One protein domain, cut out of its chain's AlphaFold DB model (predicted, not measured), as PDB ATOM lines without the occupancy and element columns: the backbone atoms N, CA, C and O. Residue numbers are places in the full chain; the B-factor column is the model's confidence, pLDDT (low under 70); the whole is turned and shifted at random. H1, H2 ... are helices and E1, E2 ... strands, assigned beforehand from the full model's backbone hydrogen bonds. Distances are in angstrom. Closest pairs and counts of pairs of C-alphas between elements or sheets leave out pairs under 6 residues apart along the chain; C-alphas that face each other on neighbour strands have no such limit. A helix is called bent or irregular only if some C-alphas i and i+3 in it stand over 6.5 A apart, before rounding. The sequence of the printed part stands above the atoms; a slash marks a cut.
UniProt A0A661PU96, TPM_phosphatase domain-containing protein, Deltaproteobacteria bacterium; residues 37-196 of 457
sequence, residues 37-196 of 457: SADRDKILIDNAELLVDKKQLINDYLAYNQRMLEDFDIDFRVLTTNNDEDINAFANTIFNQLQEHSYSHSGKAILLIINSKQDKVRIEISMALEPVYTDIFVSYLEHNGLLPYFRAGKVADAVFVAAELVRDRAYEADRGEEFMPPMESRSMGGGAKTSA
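AT A GLANCE: This is residues 37 to 196 of the 457 residues of the protein "TPM_phosphatase domain-containing protein" of Deltaproteobacteria bacterium (UniProt A0A661PU96). A four-stranded sheet is the middle of three layers: the helical hairpin H4 and H5 covers one face and H3 crosses the other. H2 packs side by side with H5 and beside the sheet, and a tail, residues 175 to 196, folds back to E4. The 160 printed residues hold, in order, H1 E1 H2 E2 H3 E3 E4 H4 H5; the mixed sheet has the order E1 E2 E3 E4, and the class is mixed, helices and strands. The whole is compact, radius of gyration of the C-alphas 14.5 A, spanning 39 by 33 by 30 A.

IN THESE COORDINATES: H1, residues 37 to 43, begins at C-alpha 37 (-19.453, -28.105, 55.238). E1 is 44 to 46, H2 55 to 72 (25.4 A), E2 74 to 81 (22.6 A), H3 87 to 100, E3 108 to 115 (23.2 A), E4 120 to 125, H4 135 to 151 and H5 155 to 174 (29.0 A), ending at C-alpha 174 (4.825, -45.645, 45.897).

HOW THE PARTS SIT: E1 and E2 are parallel (N 45 to O 78, 2.9 A), as are E2 and E3 (N 77 to O 110, 2.9 A); hairpin E3 and E4 is antiparallel (N 113 to O 122, 2.8 A). Two strand-helix-strand units, parallel neighbour strands with a helix between, are E1, H2, E2, left-handed crossover, and E2, H3, E3, right-handed. H1 only grazes the sheet; H2 stands at the sheet's level. H5 touches H2 (C-alphas of Tyr 61 and Phe 160, 6.0 A) and H4 (Leu 146 and Ala 158, 5.0 A). H4 is only just irregular: C-alphas 145 and 148 are 6.9 A apart. Every O i to N i+4 pair is within hydrogen-bond range in H2, H3 and H5; 2 of 3 in H1, 10 of 13 in H4.

THE WHOLE: C-alphas 38 and 184 are farthest apart, 42.0 A. The printed part has no cut and no long link. pLDDT is under 70 at residues 37 to 40 and 181 to 193.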
ATOM      1  N   SER A  37     -18.286 -27.328  55.704       53.81
ATOM      2  CA  SER A  37     -19.453 -28.105  55.238       53.81
ATOM      3  C   SER A  37     -19.551 -28.159  53.713       53.81
ATOM      4  O   SER A  37     -19.754 -29.229  53.151       53.81
ATOM      5  N   ALA A  38     -19.312 -27.035  53.033       56.81
ATOM      6  CA  ALA A  38     -19.465 -26.933  51.583       56.81
ATOM      7  C   ALA A  38     -18.463 -27.792  50.788       56.81
ATOM      8  O   ALA A  38     -18.783 -28.223  49.681       56.81
ATOM      9  N   ASP A  39     -17.266 -28.047  51.327       65.81
ATOM     10  CA  ASP A  39     -16.290 -28.944  50.693       65.81
ATOM     11  C   ASP A  39     -16.491 -30.413  51.088       65.81
ATOM     12  O   ASP A  39     -16.257 -31.300  50.266       65.81
ATOM     13  N   ARG A  40     -17.039 -30.685  52.282       64.94
ATOM     14  CA  ARG A  40     -17.494 -32.033  52.669       64.94
ATOM     15  C   ARG A  40     -18.589 -32.545  51.748       64.94
ATOM     16  O   ARG A  40     -18.478 -33.664  51.251       64.94
ATOM     17  N   ASP A  41     -19.577 -31.698  51.474       71.06
ATOM     18  CA  ASP A  41     -20.738 -32.021  50.638       71.06
ATOM     19  C   ASP A  41     -20.357 -32.302  49.173       71.06
ATOM     20  O   ASP A  41     -21.175 -32.804  48.409       71.06
ATOM     21  N   LYS A  42     -19.115 -32.002  48.762       81.06
ATOM     22  CA  LYS A  42     -18.587 -32.316  47.425       81.06
ATOM     23  C   LYS A  42     -17.743 -33.587  47.383       81.06
ATOM     24  O   LYS A  42     -17.654 -34.192  46.318       81.06
ATOM     25  N   ILE A  43     -17.105 -33.964  48.494       87.69
ATOM     26  CA  ILE A  43     -16.252 -35.162  48.605       87.69
ATOM     27  C   ILE A  43     -17.105 -36.404  48.898       87.69
ATOM     28  O   ILE A  43     -16.845 -37.484  48.363       87.69
ATOM     29  N   LEU A  44     -18.133 -36.252  49.733       90.69
ATOM     30  CA  LEU A  44     -19.072 -37.309  50.092       90.69
ATOM     31  C   LEU A  44     -20.496 -36.788  49.888       90.69
ATOM     32  O   LEU A  44     -20.991 -35.968  50.658       90.69
ATOM     33  N   ILE A  45     -21.148 -37.280  48.836       91.69
ATOM     34  CA  ILE A  45     -22.498 -36.885  48.430       91.69
ATOM     35  C   ILE A  45     -23.456 -38.023  48.795       91.69
ATOM     36  O   ILE A  45     -23.441 -39.077  48.159       91.69
ATOM     37  N   ASP A  46     -24.294 -37.828  49.814       92.69
ATOM     38  CA  ASP A  46     -25.219 -38.859  50.312       92.69
ATOM     39  C   ASP A  46     -26.672 -38.643  49.847       92.69
ATOM     40  O   ASP A  46     -27.573 -38.441  50.658       92.69
ATOM     41  N   ASN A  47     -26.937 -38.681  48.535       93.81
ATOM     42  CA  ASN A  47     -28.291 -38.432  48.009       93.81
ATOM     43  C   ASN A  47     -29.289 -39.560  48.317       93.81
ATOM     44  O   ASN A  47     -30.493 -39.386  48.127       93.81
ATOM     45  N   ALA A  48     -28.804 -40.734  48.724       92.25
ATOM     46  CA  ALA A  48     -29.644 -41.860  49.113       92.25
ATOM     47  C   ALA A  48     -29.832 -42.000  50.631       92.25
ATOM     48  O   ALA A  48     -30.486 -42.955  51.051       92.25
ATOM     49  N   GLU A  49     -29.290 -41.073  51.429       91.69
ATOM     50  CA  GLU A  49     -29.401 -41.070  52.895       91.69
ATOM     51  C   GLU A  49     -28.890 -42.374  53.550       91.69
ATOM     52  O   GLU A  49     -29.408 -42.840  54.567       91.69
ATOM     53  N   LEU A  50     -27.856 -42.994  52.968       88.38
ATOM     54  CA  LEU A  50     -27.289 -44.261  53.453       88.38
ATOM     55  C   LEU A  50     -26.211 -44.064  54.527       88.38
ATOM     56  O   LEU A  50     -25.784 -45.035  55.160       88.38
ATOM     57  N   LEU A  51     -25.744 -42.830  54.717       87.69
ATOM     58  CA  LEU A  51     -24.640 -42.468  55.609       87.69
ATOM     59  C   LEU A  51     -25.111 -41.598  56.789       87.69
ATOM     60  O   LEU A  51     -24.299 -41.153  57.607       87.69
ATOM     61  N   VAL A  52     -26.427 -41.405  56.927       81.06
ATOM     62  CA  VAL A  52     -27.057 -40.666  58.031       81.06
ATOM     63  C   VAL A  52     -26.635 -41.245  59.389       81.06
ATOM     64  O   VAL A  52     -26.456 -42.451  59.564       81.06
ATOM     65  N   ASP A  53     -26.427 -40.359  60.367       79.25
ATOM     66  CA  ASP A  53     -26.008 -40.679  61.741       79.25
ATOM     67  C   ASP A  53     -24.629 -41.360  61.890       79.25
ATOM     68  O   ASP A  53     -24.284 -41.861  62.964       79.25
ATOM     69  N   LYS A  54     -23.773 -41.316  60.858       83.12
ATOM     70  CA  LYS A  54     -22.398 -41.860  60.881       83.12
ATOM     71  C   LYS A  54     -21.311 -40.787  60.979       83.12
ATOM     72  O   LYS A  54     -20.239 -40.923  60.400       83.12
ATOM     73  N   LYS A  55     -21.560 -39.726  61.757       80.38
ATOM     74  CA  LYS A  55     -20.690 -38.531  61.842       80.38
ATOM     75  C   LYS A  55     -19.208 -38.834  62.075       80.38
ATOM     76  O   LYS A  55     -18.370 -38.215  61.432       80.38
ATOM     77  N   GLN A  56     -18.886 -39.753  62.988       78.12
ATOM     78  CA  GLN A  56     -17.488 -40.083  63.281       78.12
ATOM     79  C   GLN A  56     -16.803 -40.717  62.069       78.12
ATOM     80  O   GLN A  56     -15.781 -40.216  61.626       78.12
ATOM     81  N   LEU A  57     -17.426 -41.741  61.484       76.81
ATOM     82  CA  LEU A  57     -16.898 -42.434  60.314       76.81
ATOM     83  C   LEU A  57     -16.752 -41.488  59.117       76.81
ATOM     84  O   LEU A  57     -15.745 -41.539  58.419       76.81
ATOM     85  N   ILE A  58     -17.714 -40.583  58.910       82.62
ATOM     86  CA  ILE A  58     -17.626 -39.543  57.877       82.62
ATOM     87  C   ILE A  58     -16.425 -38.623  58.130       82.62
ATOM     88  O   ILE A  58     -15.665 -38.353  57.207       82.62
ATOM     89  N   ASN A  59     -16.223 -38.155  59.366       82.75
ATOM     90  CA  ASN A  59     -15.061 -37.327  59.698       82.75
ATOM     91  C   ASN A  59     -13.741 -38.080  59.466       82.75
ATOM     92  O   ASN A  59     -12.799 -37.487  58.946       82.75
ATOM     93  N   ASP A  60     -13.684 -39.367  59.817       79.88
ATOM     94  CA  ASP A  60     -12.495 -40.195  59.611       79.88
ATOM     95  C   ASP A  60     -12.227 -40.408  58.107       79.88
ATOM     96  O   ASP A  60     -11.094 -40.254  57.656       79.88
ATOM     97  N   TYR A  61     -13.273 -40.651  57.306       84.75
ATOM     98  CA  TYR A  61     -13.180 -40.722  55.842       84.75
ATOM     99  C   TYR A  61     -12.653 -39.419  55.231       84.75
ATOM    100  O   TYR A  61     -11.771 -39.445  54.379       84.75
ATOM    101  N   LEU A  62     -13.162 -38.267  55.671       85.88
ATOM    102  CA  LEU A  62     -12.719 -36.963  55.169       85.88
ATOM    103  C   LEU A  62     -11.252 -36.692  55.516       85.88
ATOM    104  O   LEU A  62     -10.508 -36.189  54.678       85.88
ATOM    105  N   ALA A  63     -10.819 -37.065  56.723       82.31
ATOM    106  CA  ALA A  63      -9.413 -36.984  57.108       82.31
ATOM    107  C   ALA A  63      -8.534 -37.905  56.246       82.31
ATOM    108  O   ALA A  63      -7.426 -37.520  55.874       82.31
ATOM    109  N   TYR A  64      -9.029 -39.095  55.889       80.31
ATOM    110  CA  TYR A  64      -8.337 -39.979  54.953       80.31
ATOM    111  C   TYR A  64      -8.251 -39.406  53.547       80.31
ATOM    112  O   TYR A  64      -7.172 -39.427  52.961       80.31
ATOM    113  N   ASN A  65      -9.352 -38.880  53.016       84.56
ATOM    114  CA  ASN A  65      -9.368 -38.265  51.697       84.56
ATOM    115  C   ASN A  65      -8.387 -37.084  51.618       84.56
ATOM    116  O   ASN A  65      -7.594 -37.025  50.683       84.56
ATOM    117  N   GLN A  66      -8.369 -36.214  52.633       87.12
ATOM    118  CA  GLN A  66      -7.419 -35.103  52.699       87.12
ATOM    119  C   GLN A  66      -5.971 -35.597  52.609       87.12
ATOM    120  O   GLN A  66      -5.171 -35.060  51.851       87.12
ATOM    121  N   ARG A  67      -5.641 -36.664  53.343       85.75
ATOM    122  CA  ARG A  67      -4.283 -37.217  53.367       85.75
ATOM    123  C   ARG A  67      -3.911 -37.927  52.066       85.75
ATOM    124  O   ARG A  67      -2.782 -37.815  51.615       85.75
ATOM    125  N   MET A  68      -4.869 -38.594  51.422       89.88
ATOM    126  CA  MET A  68      -4.699 -39.162  50.079       89.88
ATOM    127  C   MET A  68      -4.387 -38.094  49.031       89.88
ATOM    128  O   MET A  68      -3.552 -38.314  48.150       89.88
ATOM    129  N   LEU A  69      -5.046 -36.941  49.136       92.25
ATOM    130  CA  LEU A  69      -4.788 -35.806  48.266       92.25
ATOM    131  C   LEU A  69      -3.404 -35.200  48.543       92.25
ATOM    132  O   LEU A  69      -2.663 -34.932  47.607       92.25
ATOM    133  N   GLU A  70      -3.025 -35.034  49.810       91.75
ATOM    134  CA  GLU A  70      -1.722 -34.475  50.194       91.75
ATOM    135  C   GLU A  70      -0.540 -35.383  49.822       91.75
ATOM    136  O   GLU A  70       0.446 -34.903  49.263       91.75
ATOM    137  N   ASP A  71      -0.640 -36.684  50.104       91.75
ATOM    138  CA  ASP A  71       0.479 -37.621  49.964       91.75
ATOM    139  C   ASP A  71       0.619 -38.156  48.528       91.75
ATOM    140  O   ASP A  71       1.733 -38.367  48.049       91.75
ATOM    141  N   PHE A  72      -0.499 -38.365  47.819       94.38
ATOM    142  CA  PHE A  72      -0.506 -39.041  46.511       94.38
ATOM    143  C   PHE A  72      -1.119 -38.226  45.373       94.38
ATOM    144  O   PHE A  72      -1.085 -38.678  44.216       94.38
ATOM    145  N   ASP A  73      -1.655 -37.043  45.685       95.69
ATOM    146  CA  ASP A  73      -2.428 -36.208  44.766       95.69
ATOM    147  C   ASP A  73      -3.673 -36.935  44.233       95.69
ATOM    148  O   ASP A  73      -4.009 -36.801  43.062       95.69
ATOM    149  N   ILE A  74      -4.336 -37.750  45.068       95.56
ATOM    150  CA  ILE A  74      -5.519 -38.547  44.692       95.56
ATOM    151  C   ILE A  74      -6.801 -37.933  45.266       95.56
ATOM    152  O   ILE A  74      -6.985 -37.879  46.480       95.56
ATOM    153  N   ASP A  75      -7.733 -37.562  44.388       94.44
ATOM    154  CA  ASP A  75      -9.082 -37.104  44.744       94.44
ATOM    155  C   ASP A  75     -10.064 -38.288  44.771       94.44
ATOM    156  O   ASP A  75     -10.497 -38.776  43.723       94.44
ATOM    157  N   PHE A  76     -10.395 -38.782  45.972       94.31
ATOM    158  CA  PHE A  76     -11.294 -39.927  46.156       94.31
ATOM    159  C   PHE A  76     -12.687 -39.534  46.677       94.31
ATOM    160  O   PHE A  76     -12.864 -39.225  47.858       94.31
ATOM    161  N   ARG A  77     -13.714 -39.610  45.827       93.75
ATOM    162  CA  ARG A  77     -15.081 -39.196  46.186       93.75
ATOM    163  C   ARG A  77     -16.060 -40.356  46.282       93.75
ATOM    164  O   ARG A  77     -15.897 -41.392  45.636       93.75
ATOM    165  N   VAL A  78     -17.112 -40.144  47.066       94.75
ATOM    166  CA  VAL A  78     -18.201 -41.108  47.276       94.75
ATOM    167  C   VAL A  78     -19.532 -40.463  46.922       94.75
ATOM    168  O   VAL A  78     -19.827 -39.352  47.359       94.75
ATOM    169  N   LEU A  79     -20.354 -41.190  46.169       95.06
ATOM    170  CA  LEU A  79     -21.716 -40.806  45.820       95.06
ATOM    171  C   LEU A  79     -22.686 -41.943  46.145       95.06
ATOM    172  O   LEU A  79     -22.620 -43.014  45.541       95.06
ATOM    173  N   THR A  80     -23.641 -41.695  47.037       94.94
ATOM    174  CA  THR A  80     -24.822 -42.555  47.184       94.94
ATOM    175  C   THR A  80     -25.972 -41.980  46.359       94.94
ATOM    176  O   THR A  80     -26.138 -40.763  46.261       94.94
ATOM    177  N   THR A  81     -26.756 -42.831  45.699       95.19
ATOM    178  CA  THR A  81     -27.833 -42.383  44.807       95.19
ATOM    179  C   THR A  81     -28.986 -43.380  44.727       95.19
ATOM    180  O   THR A  81     -28.816 -44.583  44.913       95.19
ATOM    181  N   ASN A  82     -30.169 -42.865  44.399       94.00
ATOM    182  CA  ASN A  82     -31.368 -43.639  44.078       94.00
ATOM    183  C   ASN A  82     -31.790 -43.452  42.607       94.00
ATOM    184  O   ASN A  82     -32.963 -43.624  42.278       94.00
ATOM    185  N   ASN A  83     -30.864 -43.046  41.729       92.38
ATOM    186  CA  ASN A  83     -31.152 -42.838  40.309       92.38
ATOM    187  C   ASN A  83     -31.487 -44.172  39.600       92.38
ATOM    188  O   ASN A  83     -30.871 -45.206  39.864       92.38
ATOM    189  N   ASP A  84     -32.464 -44.140  38.694       91.94
ATOM    190  CA  ASP A  84     -32.916 -45.276  37.884       91.94
ATOM    191  C   ASP A  84     -32.122 -45.497  36.591       91.94
ATOM    192  O   ASP A  84     -32.234 -46.564  35.989       91.94
ATOM    193  N   GLU A  85     -31.330 -44.522  36.150       91.62
ATOM    194  CA  GLU A  85     -30.474 -44.617  34.963       91.62
ATOM    195  C   GLU A  85     -29.437 -45.734  35.098       91.62
ATOM    196  O   GLU A  85     -28.869 -45.914  36.174       91.62
ATOM    197  N   ASP A  86     -29.140 -46.474  34.016       89.50
ATOM    198  CA  ASP A  86     -28.110 -47.525  34.064       89.50
ATOM    199  C   ASP A  86     -26.815 -46.978  34.669       89.50
ATOM    200  O   ASP A  86     -26.263 -45.979  34.202       89.50
ATOM    201  N   ILE A  87     -26.331 -47.668  35.707       87.19
ATOM    202  CA  ILE A  87     -25.219 -47.192  36.528       87.19
ATOM    203  C   ILE A  87     -23.962 -46.863  35.714       87.19
ATOM    204  O   ILE A  87     -23.204 -46.015  36.156       87.19
ATOM    205  N   ASN A  88     -23.740 -47.449  34.529       87.00
ATOM    206  CA  ASN A  88     -22.581 -47.081  33.708       87.00
ATOM    207  C   ASN A  88     -22.738 -45.710  33.067       87.00
ATOM    208  O   ASN A  88     -21.812 -44.910  33.098       87.00
ATOM    209  N   ALA A  89     -23.892 -45.449  32.448       90.25
ATOM    210  CA  ALA A  89     -24.141 -44.164  31.806       90.25
ATOM    211  C   ALA A  89     -24.121 -43.042  32.852       90.25
ATOM    212  O   ALA A  89     -23.495 -41.999  32.642       90.25
ATOM    213  N   PHE A  90     -24.728 -43.314  34.009       92.19
ATOM    214  CA  PHE A  90     -24.696 -42.423  35.157       92.19
ATOM    215  C   PHE A  90     -23.264 -42.210  35.672       92.19
ATOM    216  O   PHE A  90     -22.815 -41.070  35.767       92.19
ATOM    217  N   ALA A  91     -22.513 -43.285  35.932       91.50
ATOM    218  CA  ALA A  91     -21.147 -43.206  36.447       91.50
ATOM    219  C   ALA A  91     -20.204 -42.453  35.517       91.50
ATOM    220  O   ALA A  91     -19.523 -41.545  35.975       91.50
ATOM    221  N   ASN A  92     -20.234 -42.750  34.215       91.25
ATOM    222  CA  ASN A  92     -19.431 -42.039  33.223       91.25
ATOM    223  C   ASN A  92     -19.738 -40.536  33.226       91.25
ATOM    224  O   ASN A  92     -18.829 -39.713  33.162       91.25
ATOM    225  N   THR A  93     -21.018 -40.166  33.325       93.44
ATOM    226  CA  THR A  93     -21.439 -38.758  33.353       93.44
ATOM    227  C   THR A  93     -20.904 -38.047  34.593       93.44
ATOM    228  O   THR A  93     -20.276 -36.996  34.475       93.44
ATOM    229  N   ILE A  94     -21.111 -38.632  35.775       94.06
ATOM    230  CA  ILE A  94     -20.652 -38.045  37.039       94.06
ATOM    231  C   ILE A  94     -19.122 -38.030  37.120       94.06
ATOM    232  O   ILE A  94     -18.544 -37.060  37.602       94.06
ATOM    233  N   PHE A  95     -18.449 -39.069  36.629       94.25
ATOM    234  CA  PHE A  95     -16.995 -39.154  36.682       94.25
ATOM    235  C   PHE A  95     -16.320 -38.128  35.772       94.25
ATOM    236  O   PHE A  95     -15.351 -37.498  36.189       94.25
ATOM    237  N   ASN A  96     -16.869 -37.876  34.580       92.69
ATOM    238  CA  ASN A  96     -16.385 -36.803  33.709       92.69
ATOM    239  C   ASN A  96     -16.521 -35.427  34.382       92.69
ATOM    240  O   ASN A  96     -15.572 -34.649  34.380       92.69
ATOM    241  N   GLN A  97     -17.657 -35.155  35.032       91.31
ATOM    242  CA  GLN A  97     -17.848 -33.921  35.808       91.31
ATOM    243  C   GLN A  97     -16.864 -33.820  36.981       91.31
ATOM    244  O   GLN A  97     -16.337 -32.748  37.271       91.31
ATOM    245  N   LEU A  98     -16.599 -34.939  37.659       89.31
ATOM    246  CA  LEU A  98     -15.621 -34.993  38.736       89.31
ATOM    247  C   LEU A  98     -14.217 -34.675  38.224       89.31
ATOM    248  O   LEU A  98     -13.518 -33.915  38.883       89.31
ATOM    249  N   GLN A  99     -13.809 -35.199  37.065       89.00
ATOM    250  CA  GLN A  99     -12.498 -34.896  36.483       89.00
ATOM    251  C   GLN A  99     -12.337 -33.406  36.147       89.00
ATOM    252  O   GLN A  99     -11.276 -32.843  36.408       89.00
ATOM    253  N   GLU A 100     -13.381 -32.744  35.637       89.69
ATOM    254  CA  GLU A 100     -13.369 -31.296  35.357       89.69
ATOM    255  C   GLU A 100     -13.200 -30.438  36.621       89.69
ATOM    256  O   GLU A 100     -12.655 -29.333  36.571       89.69
ATOM    257  N   HIS A 101     -13.662 -30.949  37.761       88.12
ATOM    258  CA  HIS A 101     -13.656 -30.261  39.051       88.12
ATOM    259  C   HIS A 101     -12.826 -30.998  40.101       88.12
ATOM    260  O   HIS A 101     -13.115 -30.900  41.300       88.12
ATOM    261  N   SER A 102     -11.830 -31.766  39.657       90.38
ATOM    262  CA  SER A 102     -11.010 -32.562  40.557       90.38
ATOM    263  C   SER A 102     -10.139 -31.657  41.420       90.38
ATOM    264  O   SER A 102      -9.686 -30.596  40.988       90.38
ATOM    265  N   TYR A 103      -9.906 -32.085  42.654       92.44
ATOM    266  CA  TYR A 103      -8.947 -31.453  43.551       92.44
ATOM    267  C   TYR A 103      -7.514 -31.933  43.298       92.44
ATOM    268  O   TYR A 103      -6.578 -31.285  43.756       92.44
ATOM    269  N   SER A 104      -7.340 -33.019  42.536       93.62
ATOM    270  CA  SER A 104      -6.033 -33.514  42.108       93.62
ATOM    271  C   SER A 104      -5.418 -32.603  41.045       93.62
ATOM    272  O   SER A 104      -6.053 -32.280  40.037       93.62
ATOM    273  N   HIS A 105      -4.147 -32.248  41.216       92.25
ATOM    274  CA  HIS A 105      -3.396 -31.472  40.230       92.25
ATOM    275  C   HIS A 105      -2.938 -32.313  39.030       92.25
ATOM    276  O   HIS A 105      -2.740 -31.775  37.939       92.25
ATOM    277  N   SER A 106      -2.782 -33.624  39.212       91.56
ATOM    278  CA  SER A 106      -2.387 -34.585  38.175       91.56
ATOM    279  C   SER A 106      -3.565 -35.335  37.547       91.56
ATOM    280  O   SER A 106      -3.355 -36.212  36.708       91.56
ATOM    281  N   GLY A 107      -4.802 -34.985  37.917       91.19
ATOM    282  CA  GLY A 107      -6.020 -35.620  37.402       91.19
ATOM    283  C   GLY A 107      -6.242 -37.044  37.919       91.19
ATOM    284  O   GLY A 107      -7.020 -37.798  37.332       91.19
ATOM    285  N   LYS A 108      -5.558 -37.431  39.001       95.62
ATOM    286  CA  LYS A 108      -5.734 -38.720  39.669       95.62
ATOM    287  C   LYS A 108      -7.013 -38.684  40.499       95.62
ATOM    288  O   LYS A 108      -7.056 -38.132  41.597       95.62
ATOM    289  N   ALA A 109      -8.053 -39.302  39.965       95.31
ATOM    290  CA  ALA A 109      -9.378 -39.311  40.561       95.31
ATOM    291  C   ALA A 109      -9.934 -40.728  40.706       95.31
ATOM    292  O   ALA A 109      -9.731 -41.581  39.833       95.31
ATOM    293  N   ILE A 110     -10.672 -40.948  41.795       95.75
ATOM    294  CA  ILE A 110     -11.432 -42.170  42.069       95.75
ATOM    295  C   ILE A 110     -12.847 -41.770  42.489       95.75
ATOM    296  O   ILE A 110     -13.027 -40.866  43.307       95.75
ATOM    297  N   LEU A 111     -13.855 -42.464  41.965       95.31
ATOM    298  CA  LEU A 111     -15.250 -42.282  42.360       95.31
ATOM    299  C   LEU A 111     -15.881 -43.621  42.732       95.31
ATOM    300  O   LEU A 111     -15.979 -44.519  41.899       95.31
ATOM    301  N   LEU A 112     -16.360 -43.725  43.971       95.06
ATOM    302  CA  LEU A 112     -17.187 -44.836  44.438       95.06
ATOM    303  C   LEU A 112     -18.666 -44.440  44.370       95.06
ATOM    304  O   LEU A 112     -19.099 -43.507  45.046       95.06
ATOM    305  N   ILE A 113     -19.453 -45.177  43.589       94.94
ATOM    306  CA  ILE A 113     -20.893 -44.959  43.433       94.94
ATOM    307  C   ILE A 113     -21.658 -46.121  44.051       94.94
ATOM    308  O   ILE A 113     -21.439 -47.282  43.704       94.94
ATOM    309  N   ILE A 114     -22.603 -45.797  44.930       94.69
ATOM    310  CA  ILE A 114     -23.479 -46.753  45.606       94.69
ATOM    311  C   ILE A 114     -24.917 -46.425  45.212       94.69
ATOM    312  O   ILE A 114     -25.474 -45.411  45.631       94.69
ATOM    313  N   ASN A 115     -25.522 -47.280  44.389       94.12
ATOM    314  CA  ASN A 115     -26.905 -47.120  43.958       94.12
ATOM    315  C   ASN A 115     -27.807 -48.101  44.715       94.12
ATOM    316  O   ASN A 115     -27.897 -49.278  44.355       94.12
ATOM    317  N   SER A 116     -28.490 -47.616  45.752       92.38
ATOM    318  CA  SER A 116     -29.394 -48.435  46.574       92.38
ATOM    319  C   SER A 116     -30.648 -48.875  45.833       92.38
ATOM    320  O   SER A 116     -31.192 -49.931  46.142       92.38
ATOM    321  N   LYS A 117     -31.097 -48.111  44.833       92.38
ATOM    322  CA  LYS A 117     -32.294 -48.456  44.060       92.38
ATOM    323  C   LYS A 117     -32.042 -49.590  43.069       92.38
ATOM    324  O   LYS A 117     -32.891 -50.459  42.897       92.38
ATOM    325  N   GLN A 118     -30.870 -49.596  42.441       91.62
ATOM    326  CA  GLN A 118     -30.447 -50.667  41.534       91.62
ATOM    327  C   GLN A 118     -29.741 -51.824  42.235       91.62
ATOM    328  O   GLN A 118     -29.451 -52.822  41.575       91.62
ATOM    329  N   ASP A 119     -29.446 -51.683  43.530       91.12
ATOM    330  CA  ASP A 119     -28.668 -52.634  44.318       91.12
ATOM    331  C   ASP A 119     -27.293 -52.935  43.687       91.12
ATOM    332  O   ASP A 119     -26.904 -54.086  43.459       91.12
ATOM    333  N   LYS A 120     -26.560 -51.869  43.340       91.31
ATOM    334  CA  LYS A 120     -25.267 -51.941  42.645       91.31
ATOM    335  C   LYS A 120     -24.238 -50.995  43.246       91.31
ATOM    336  O   LYS A 120     -24.568 -49.894  43.682       91.31
ATOM    337  N   VAL A 121     -22.984 -51.421  43.175       90.62
ATOM    338  CA  VAL A 121     -21.804 -50.590  43.424       90.62
ATOM    339  C   VAL A 121     -20.968 -50.497  42.150       90.62
ATOM    340  O   VAL A 121     -21.007 -51.412  41.322       90.62
ATOM    341  N   ARG A 122     -20.258 -49.381  41.983       90.44
ATOM    342  CA  ARG A 122     -19.305 -49.173  40.895       90.44
ATOM    343  C   ARG A 122     -18.153 -48.284  41.344       90.44
ATOM    344  O   ARG A 122     -18.385 -47.292  42.035       90.44
ATOM    345  N   ILE A 123     -16.946 -48.622  40.904       93.00
ATOM    346  CA  ILE A 123     -15.749 -47.795  41.071       93.00
ATOM    347  C   ILE A 123     -15.286 -47.298  39.701       93.00
ATOM    348  O   ILE A 123     -15.115 -48.091  38.777       93.00
ATOM    349  N   GLU A 124     -15.081 -45.989  39.584       94.25
ATOM    350  CA  GLU A 124     -14.419 -45.355  38.442       94.25
ATOM    351  C   GLU A 124     -13.028 -44.879  38.851       94.25
ATOM    352  O   GLU A 124     -12.855 -44.290  39.923       94.25
ATOM    353  N   ILE A 125     -12.044 -45.128  37.991       94.19
ATOM    354  CA  ILE A 125     -10.640 -44.774  38.207       94.19
ATOM    355  C   ILE A 125     -10.133 -44.016  36.986       94.19
ATOM    356  O   ILE A 125     -10.389 -44.387  35.844       94.19
ATOM    357  N   SER A 126      -9.415 -42.923  37.232       94.81
ATOM    358  CA  SER A 126      -8.792 -42.138  36.165       94.81
ATOM    359  C   SER A 126      -7.658 -42.919  35.495       94.81
ATOM    360  O   SER A 126      -6.947 -43.672  36.156       94.81
ATOM    361  N   MET A 127      -7.401 -42.658  34.210       91.94
ATOM    362  CA  MET A 127      -6.304 -43.310  33.474       91.94
ATOM    363  C   MET A 127      -4.935 -43.145  34.158       91.94
ATOM    364  O   MET A 127      -4.114 -44.055  34.137       91.94
ATOM    365  N   ALA A 128      -4.693 -42.004  34.817       92.44
ATOM    366  CA  ALA A 128      -3.453 -41.727  35.553       92.44
ATOM    367  C   ALA A 128      -3.200 -42.696  36.727       92.44
ATOM    368  O   ALA A 128      -2.090 -42.767  37.252       92.44
ATOM    369  N   LEU A 129      -4.236 -43.420  37.145       95.19
ATOM    370  CA  LEU A 129      -4.259 -44.299  38.300       95.19
ATOM    371  C   LEU A 129      -4.364 -45.789  37.935       95.19
ATOM    372  O   LEU A 129      -4.149 -46.627  38.809       95.19
ATOM    373  N   GLU A 130      -4.613 -46.139  36.669       91.12
ATOM    374  CA  GLU A 130      -4.699 -47.534  36.200       91.12
ATOM    375  C   GLU A 130      -3.454 -48.389  36.514       91.12
ATOM    376  O   GLU A 130      -3.625 -49.545  36.907       91.12
ATOM    377  N   PRO A 131      -2.206 -47.872  36.425       90.75
ATOM    378  CA  PRO A 131      -1.028 -48.660  36.799       90.75
ATOM    379  C   PRO A 131      -0.990 -49.040  38.287       90.75
ATOM    380  O   PRO A 131      -0.343 -50.015  38.666       90.75
ATOM    381  N   VAL A 132      -1.669 -48.266  39.139       92.56
ATOM    382  CA  VAL A 132      -1.719 -48.471  40.594       92.56
ATOM    383  C   VAL A 132      -2.913 -49.344  40.969       92.56
ATOM    384  O   VAL A 132      -2.753 -50.334  41.690       92.56
ATOM    385  N   TYR A 133      -4.092 -48.997  40.456       93.75
ATOM    386  CA  TYR A 133      -5.366 -49.650  40.746       93.75
ATOM    387  C   TYR A 133      -5.841 -50.424  39.521       93.75
ATOM    388  O   TYR A 133      -6.744 -50.011  38.797       93.75
ATOM    389  N   THR A 134      -5.193 -51.560  39.291       89.94
ATOM    390  CA  THR A 134      -5.494 -52.445  38.164       89.94
ATOM    391  C   THR A 134      -6.900 -53.038  38.275       89.94
ATOM    392  O   THR A 134      -7.461 -53.135  39.368       89.94
ATOM    393  N   ASP A 135      -7.447 -53.552  37.170       85.56
ATOM    394  CA  ASP A 135      -8.733 -54.273  37.179       85.56
ATOM    395  C   ASP A 135      -8.776 -55.403  38.223       85.56
ATOM    396  O   ASP A 135      -9.817 -55.692  38.815       85.56
ATOM    397  N   ILE A 136      -7.630 -56.047  38.457       84.75
ATOM    398  CA  ILE A 136      -7.466 -57.087  39.472       84.75
ATOM    399  C   ILE A 136      -7.664 -56.509  40.883       84.75
ATOM    400  O   ILE A 136      -8.408 -57.087  41.678       84.75
ATOM    401  N   PHE A 137      -7.058 -55.357  41.184       89.25
ATOM    402  CA  PHE A 137      -7.252 -54.666  42.460       89.25
ATOM    403  C   PHE A 137      -8.700 -54.207  42.645       89.25
ATOM    404  O   PHE A 137      -9.282 -54.441  43.701       89.25
ATOM    405  N   VAL A 138      -9.303 -53.596  41.625       89.38
ATOM    406  CA  VAL A 138     -10.693 -53.111  41.690       89.38
ATOM    407  C   VAL A 138     -11.654 -54.262  41.956       89.38
ATOM    408  O   VAL A 138     -12.495 -54.177  42.849       89.38
ATOM    409  N   SER A 139     -11.479 -55.377  41.244       85.06
ATOM    410  CA  SER A 139     -12.265 -56.587  41.471       85.06
ATOM    411  C   SER A 139     -12.100 -57.110  42.901       85.06
ATOM    412  O   SER A 139     -13.086 -57.506  43.522       85.06
ATOM    413  N   TYR A 140     -10.876 -57.124  43.434       86.44
ATOM    414  CA  TYR A 140     -10.613 -57.534  44.814       86.44
ATOM    415  C   TYR A 140     -11.283 -56.596  45.829       86.44
ATOM    416  O   TYR A 140     -11.956 -57.056  46.755       86.44
ATOM    417  N   LEU A 141     -11.160 -55.283  45.627       89.06
ATOM    418  CA  LEU A 141     -11.780 -54.260  46.459       89.06
ATOM    419  C   LEU A 141     -13.302 -54.433  46.510       89.06
ATOM    420  O   LEU A 141     -13.873 -54.513  47.596       89.06
ATOM    421  N   GLU A 142     -13.966 -54.557  45.362       87.25
ATOM    422  CA  GLU A 142     -15.421 -54.720  45.319       87.25
ATOM    423  C   GLU A 142     -15.877 -56.017  45.997       87.25
ATOM    424  O   GLU A 142     -16.722 -55.987  46.899       87.25
ATOM    425  N   HIS A 143     -15.316 -57.158  45.591       85.31
ATOM    426  CA  HIS A 143     -15.809 -58.467  46.010       85.31
ATOM    427  C   HIS A 143     -15.439 -58.827  47.447       85.31
ATOM    428  O   HIS A 143     -16.277 -59.373  48.170       85.31
ATOM    429  N   ASN A 144     -14.212 -58.522  47.870       84.62
ATOM    430  CA  ASN A 144     -13.713 -58.902  49.187       84.62
ATOM    431  C   ASN A 144     -13.805 -57.739  50.187       84.62
ATOM    432  O   ASN A 144     -13.961 -57.989  51.382       84.62
ATOM    433  N   GLY A 145     -13.743 -56.487  49.719       84.56
ATOM    434  CA  GLY A 145     -13.755 -55.295  50.569       84.56
ATOM    435  C   GLY A 145     -15.131 -54.677  50.774       84.56
ATOM    436  O   GLY A 145     -15.444 -54.290  51.895       84.56
ATOM    437  N   LEU A 146     -15.974 -54.609  49.738       90.12
ATOM    438  CA  LEU A 146     -17.245 -53.874  49.812       90.12
ATOM    439  C   LEU A 146     -18.460 -54.778  50.025       90.12
ATOM    440  O   LEU A 146     -19.254 -54.552  50.944       90.12
ATOM    441  N   LEU A 147     -18.614 -55.819  49.199       89.62
ATOM    442  CA  LEU A 147     -19.812 -56.666  49.213       89.62
ATOM    443  C   LEU A 147     -20.171 -57.249  50.588       89.62
ATOM    444  O   LEU A 147     -21.356 -57.217  50.927       89.62
ATOM    445  N   PRO A 148     -19.229 -57.763  51.406       90.06
ATOM    446  CA  PRO A 148     -19.589 -58.321  52.708       90.06
ATOM    447  C   PRO A 148     -20.259 -57.296  53.634       90.06
ATOM    448  O   PRO A 148     -21.177 -57.637  54.384       90.06
ATOM    449  N   TYR A 149     -19.839 -56.030  53.568       90.81
ATOM    450  CA  TYR A 149     -20.434 -54.953  54.354       90.81
ATOM    451  C   TYR A 149     -21.785 -54.524  53.792       90.81
ATOM    452  O   TYR A 149     -22.731 -54.368  54.565       90.81
ATOM    453  N   PHE A 150     -21.922 -54.412  52.468       91.94
ATOM    454  CA  PHE A 150     -23.218 -54.121  51.850       91.94
ATOM    455  C   PHE A 150     -24.265 -55.181  52.190       91.94
ATOM    456  O   PHE A 150     -25.345 -54.827  52.664       91.94
ATOM    457  N   ARG A 151     -23.926 -56.469  52.075       90.81
ATOM    458  CA  ARG A 151     -24.810 -57.581  52.469       90.81
ATOM    459  C   ARG A 151     -25.241 -57.502  53.929       90.81
ATOM    460  O   ARG A 151     -26.395 -57.769  54.240       90.81
ATOM    461  N   ALA A 152     -24.345 -57.057  54.808       88.12
ATOM    462  CA  ALA A 152     -24.636 -56.824  56.222       88.12
ATOM    463  C   ALA A 152     -25.404 -55.512  56.510       88.12
ATOM    464  O   ALA A 152     -25.622 -55.183  57.675       88.12
ATOM    465  N   GLY A 153     -25.777 -54.734  55.484       89.25
ATOM    466  CA  GLY A 153     -26.440 -53.430  55.628       89.25
ATOM    467  C   GLY A 153     -25.526 -52.321  56.168       89.25
ATOM    468  O   GLY A 153     -26.003 -51.299  56.654       89.25
ATOM    469  N   LYS A 154     -24.207 -52.515  56.108       89.81
ATOM    470  CA  LYS A 154     -23.182 -51.641  56.690       89.81
ATOM    471  C   LYS A 154     -22.509 -50.769  55.624       89.81
ATOM    472  O   LYS A 154     -21.303 -50.834  55.421       89.81
ATOM    473  N   VAL A 155     -23.304 -49.955  54.928       91.31
ATOM    474  CA  VAL A 155     -22.843 -49.130  53.789       91.31
ATOM    475  C   VAL A 155     -21.714 -48.174  54.185       91.31
ATOM    476  O   VAL A 155     -20.701 -48.106  53.497       91.31
ATOM    477  N   ALA A 156     -21.855 -47.481  55.316       89.44
ATOM    478  CA  ALA A 156     -20.826 -46.570  55.808       89.44
ATOM    479  C   ALA A 156     -19.499 -47.287  56.107       89.44
ATOM    480  O   ALA A 156     -18.443 -46.809  55.707       89.44
ATOM    481  N   ASP A 157     -19.551 -48.467  56.730       87.75
ATOM    482  CA  ASP A 157     -18.343 -49.256  57.002       87.75
ATOM    483  C   ASP A 157     -17.662 -49.694  55.692       87.75
ATOM    484  O   ASP A 157     -16.439 -49.651  55.598       87.75
ATOM    485  N   ALA A 158     -18.435 -50.023  54.648       90.12
ATOM    486  CA  ALA A 158     -17.896 -50.338  53.322       90.12
ATOM    487  C   ALA A 158     -17.136 -49.152  52.701       90.12
ATOM    488  O   ALA A 158     -16.053 -49.335  52.152       90.12
ATOM    489  N   VAL A 159     -17.684 -47.934  52.805       91.00
ATOM    490  CA  VAL A 159     -17.039 -46.702  52.311       91.00
ATOM    491  C   VAL A 159     -15.701 -46.463  53.010       91.00
ATOM    492  O   VAL A 159     -14.707 -46.142  52.360       91.00
ATOM    493  N   PHE A 160     -15.663 -46.654  54.327       87.62
ATOM    494  CA  PHE A 160     -14.440 -46.504  55.107       87.62
ATOM    495  C   PHE A 160     -13.376 -47.534  54.707       87.62
ATOM    496  O   PHE A 160     -12.244 -47.165  54.405       87.62
ATOM    497  N   VAL A 161     -13.762 -48.810  54.611       87.12
ATOM    498  CA  VAL A 161     -12.879 -49.901  54.165       87.12
ATOM    499  C   VAL A 161     -12.340 -49.638  52.758       87.12
ATOM    500  O   VAL A 161     -11.176 -49.922  52.486       87.12
ATOM    501  N   ALA A 162     -13.153 -49.052  51.873       90.44
ATOM    502  CA  ALA A 162     -12.706 -48.662  50.544       90.44
ATOM    503  C   ALA A 162     -11.551 -47.657  50.597       90.44
ATOM    504  O   ALA A 162     -10.537 -47.853  49.932       90.44
ATOM    505  N   ALA A 163     -11.694 -46.611  51.414       89.06
ATOM    506  CA  ALA A 163     -10.664 -45.591  51.584       89.06
ATOM    507  C   ALA A 163      -9.365 -46.171  52.138       89.06
ATOM    508  O   ALA A 163      -8.292 -45.838  51.637       89.06
ATOM    509  N   GLU A 164      -9.457 -47.067  53.120       84.94
ATOM    510  CA  GLU A 164      -8.278 -47.720  53.689       84.94
ATOM    511  C   GLU A 164      -7.545 -48.575  52.653       84.94
ATOM    512  O   GLU A 164      -6.335 -48.442  52.502       84.94
ATOM    513  N   LEU A 165      -8.264 -49.388  51.875       88.25
ATOM    514  CA  LEU A 165      -7.641 -50.268  50.881       88.25
ATOM    515  C   LEU A 165      -7.037 -49.511  49.705       88.25
ATOM    516  O   LEU A 165      -5.960 -49.867  49.229       88.25
ATOM    517  N   VAL A 166      -7.725 -48.470  49.235       91.06
ATOM    518  CA  VAL A 166      -7.208 -47.580  48.192       91.06
ATOM    519  C   VAL A 166      -5.925 -46.901  48.681       91.06
ATOM    520  O   VAL A 166      -4.921 -46.904  47.975       91.06
ATOM    521  N   ARG A 167      -5.913 -46.392  49.917       87.50
ATOM    522  CA  ARG A 167      -4.725 -45.773  50.512       87.50
ATOM    523  C   ARG A 167      -3.568 -46.749  50.664       87.50
ATOM    524  O   ARG A 167      -2.450 -46.433  50.265       87.50
ATOM    525  N   ASP A 168      -3.818 -47.921  51.236       84.94
ATOM    526  CA  ASP A 168      -2.774 -48.924  51.447       84.94
ATOM    527  C   ASP A 168      -2.128 -49.306  50.111       84.94
ATOM    528  O   ASP A 168      -0.901 -49.329  50.000       84.94
ATOM    529  N   ARG A 169      -2.943 -49.475  49.062       90.75
ATOM    530  CA  ARG A 169      -2.446 -49.730  47.709       90.75
ATOM    531  C   ARG A 169      -1.621 -48.569  47.145       90.75
ATOM    532  O   ARG A 169      -0.637 -48.830  46.454       90.75
ATOM    533  N   ALA A 170      -1.974 -47.316  47.438       91.56
ATOM    534  CA  ALA A 170      -1.178 -46.154  47.040       91.56
ATOM    535  C   ALA A 170       0.224 -46.183  47.671       91.56
ATOM    536  O   ALA A 170       1.213 -46.040  46.954       91.56
ATOM    537  N   TYR A 171       0.318 -46.456  48.978       87.38
ATOM    538  CA  TYR A 171       1.608 -46.600  49.663       87.38
ATOM    539  C   TYR A 171       2.426 -47.783  49.125       87.38
ATOM    540  O   TYR A 171       3.640 -47.667  48.977       87.38
ATOM    541  N   GLU A 172       1.792 -48.929  48.859       86.81
ATOM    542  CA  GLU A 172       2.456 -50.087  48.239       86.81
ATOM    543  C   GLU A 172       3.031 -49.714  46.862       86.81
ATOM    544  O   GLU A 172       4.206 -49.957  46.589       86.81
ATOM    545  N   ALA A 173       2.242 -49.054  46.012       90.69
ATOM    546  CA  ALA A 173       2.692 -48.636  44.688       90.69
ATOM    547  C   ALA A 173       3.801 -47.571  44.730       90.69
ATOM    548  O   ALA A 173       4.721 -47.635  43.915       90.69
ATOM    549  N   ASP A 174       3.760 -46.636  45.683       90.31
ATOM    550  CA  ASP A 174       4.825 -45.645  45.897       90.31
ATOM    551  C   ASP A 174       6.160 -46.306  46.292       90.31
ATOM    552  O   ASP A 174       7.232 -45.887  45.853       90.31
ATOM    553  N   ARG A 175       6.102 -47.433  47.016       89.75
ATOM    554  CA  ARG A 175       7.268 -48.290  47.297       89.75
ATOM    555  C   ARG A 175       7.683 -49.186  46.122       89.75
ATOM    556  O   ARG A 175       8.658 -49.927  46.243       89.75
ATOM    557  N   GLY A 176       6.978 -49.123  44.993       88.69
ATOM    558  CA  GLY A 176       7.230 -49.955  43.816       88.69
ATOM    559  C   GLY A 176       6.721 -51.392  43.946       88.69
ATOM    560  O   GLY A 176       7.174 -52.264  43.208       88.69
ATOM    561  N   GLU A 177       5.805 -51.662  44.879       87.19
ATOM    562  CA  GLU A 177       5.235 -52.992  45.087       87.19
ATOM    563  C   GLU A 177       4.093 -53.256  44.091       87.19
ATOM    564  O   GLU A 177       3.154 -52.460  43.927       87.19
ATOM    565  N   GLU A 178       4.144 -54.410  43.427       85.62
ATOM    566  CA  GLU A 178       3.049 -54.893  42.589       85.62
ATOM    567  C   GLU A 178       1.881 -55.378  43.452       85.62
ATOM    568  O   GLU A 178       2.074 -55.993  44.504       85.62
ATOM    569  N   PHE A 179       0.648 -55.140  42.994       82.62
ATOM    570  CA  PHE A 179      -0.511 -55.721  43.660       82.62
ATOM    571  C   PHE A 179      -0.597 -57.213  43.348       82.62
ATOM    572  O   PHE A 179      -0.893 -57.606  42.217       82.62
ATOM    573  N   MET A 180      -0.397 -58.038  44.371       75.19
ATOM    574  CA  MET A 180      -0.653 -59.469  44.305       75.19
ATOM    575  C   MET A 180      -1.932 -59.775  45.086       75.19
ATOM    576  O   MET A 180      -1.914 -59.705  46.320       75.19
ATOM    577  N   PRO A 181      -3.052 -60.101  44.416       68.38
ATOM    578  CA  PRO A 181      -4.247 -60.511  45.130       68.38
ATOM    579  C   PRO A 181      -3.937 -61.801  45.914       68.38
ATOM    580  O   PRO A 181      -3.348 -62.728  45.355       68.38
ATOM    581  N   PRO A 182      -4.342 -61.907  47.190       62.75
ATOM    582  CA  PRO A 182      -4.055 -63.086  48.012       62.75
ATOM    583  C   PRO A 182      -4.741 -64.387  47.530       62.75
ATOM    584  O   PRO A 182      -4.473 -65.450  48.081       62.75
ATOM    585  N   MET A 183      -5.604 -64.335  46.503       54.81
ATOM    586  CA  MET A 183      -6.256 -65.483  45.841       54.81
ATOM    587  C   MET A 183      -6.493 -65.199  44.342       54.81
ATOM    588  O   MET A 183      -6.291 -64.071  43.898       54.81
ATOM    589  N   GLU A 184      -6.973 -66.193  43.570       48.56
ATOM    590  CA  GLU A 184      -7.453 -66.026  42.181       48.56
ATOM    591  C   GLU A 184      -8.631 -65.029  42.100       48.56
ATOM    592  O   GLU A 184      -9.800 -65.397  41.973       48.56
ATOM    593  N   SER A 185      -8.345 -63.732  42.145       50.62
ATOM    594  CA  SER A 185      -9.288 -62.705  41.721       50.62
ATOM    595  C   SER A 185      -9.412 -62.795  40.202       50.62
ATOM    596  O   SER A 185      -8.488 -62.442  39.462       50.62
ATOM    597  N   ARG A 186     -10.550 -63.282  39.708       46.72
ATOM    598  CA  ARG A 186     -10.852 -63.194  38.278       46.72
ATOM    599  C   ARG A 186     -11.202 -61.748  37.960       46.72
ATOM    600  O   ARG A 186     -12.299 -61.307  38.275       46.72
ATOM    601  N   SER A 187     -10.273 -61.036  37.323       44.72
ATOM    602  CA  SER A 187     -10.561 -59.754  36.684       44.72
ATOM    603  C   SER A 187     -11.674 -59.966  35.651       44.72
ATOM    604  O   SER A 187     -11.471 -60.559  34.592       44.72
ATOM    605  N   MET A 188     -12.886 -59.541  35.997       43.72
ATOM    606  CA  MET A 188     -13.973 -59.350  35.043       43.72
ATOM    607  C   MET A 188     -13.846 -57.902  34.563       43.72
ATOM    608  O   MET A 188     -14.475 -57.023  35.137       43.72
ATOM    609  N   GLY A 189     -12.918 -57.662  33.628       39.06
ATOM    610  CA  GLY A 189     -12.352 -56.339  33.327       39.06
ATOM    611  C   GLY A 189     -13.330 -55.179  33.079       39.06
ATOM    612  O   GLY A 189     -14.521 -55.374  32.842       39.06
ATOM    613  N   GLY A 190     -12.785 -53.957  33.089       40.91
ATOM    614  CA  GLY A 190     -13.441 -52.737  32.597       40.91
ATOM    615  C   GLY A 190     -14.693 -52.293  33.365       40.91
ATOM    616  O   GLY A 190     -15.791 -52.267  32.806       40.91
ATOM    617  N   GLY A 191     -14.537 -51.900  34.632       50.59
ATOM    618  CA  GLY A 191     -15.605 -51.294  35.438       50.59
ATOM    619  C   GLY A 191     -16.664 -52.307  35.877       50.59
ATOM    620  O   GLY A 191     -17.787 -52.313  35.360       50.59
ATOM    621  N   ALA A 192     -16.295 -53.165  36.825       52.06
ATOM    622  CA  ALA A 192     -17.124 -54.254  37.318       52.06
ATOM    623  C   ALA A 192     -18.510 -53.763  37.792       52.06
ATOM    624  O   ALA A 192     -18.661 -52.820  38.564       52.06
ATOM    625  N   LYS A 193     -19.565 -54.389  37.253       64.44
ATOM    626  CA  LYS A 193     -20.942 -54.233  37.739       64.44
ATOM    627  C   LYS A 193     -21.180 -55.308  38.779       64.44
ATOM    628  O   LYS A 193     -21.452 -56.455  38.415       64.44
ATOM    629  N   THR A 194     -21.165 -54.931  40.047       75.69
ATOM    630  CA  THR A 194     -21.357 -55.907  41.112       75.69
ATOM    631  C   THR A 194     -22.694 -55.675  41.809       75.69
ATOM    632  O   THR A 194     -22.985 -54.582  42.296       75.69
ATOM    633  N   SER A 195     -23.546 -56.709  41.825       83.06
ATOM    634  CA  SER A 195     -24.781 -56.696  42.620       83.06
ATOM    635  C   SER A 195     -24.400 -56.608  44.096       83.06
ATOM    636  O   SER A 195     -23.752 -57.512  44.628       83.06
ATOM    637  N   ALA A 196     -24.779 -55.497  44.728       80.88
ATOM    638  CA  ALA A 196     -24.370 -55.152  46.083       80.88
ATOM    639  C   ALA A 196     -25.102 -55.998  47.136       80.88
ATOM    640  O   ALA A 196     -24.522 -56.304  48.181       80.88
TER     641      ALA A 196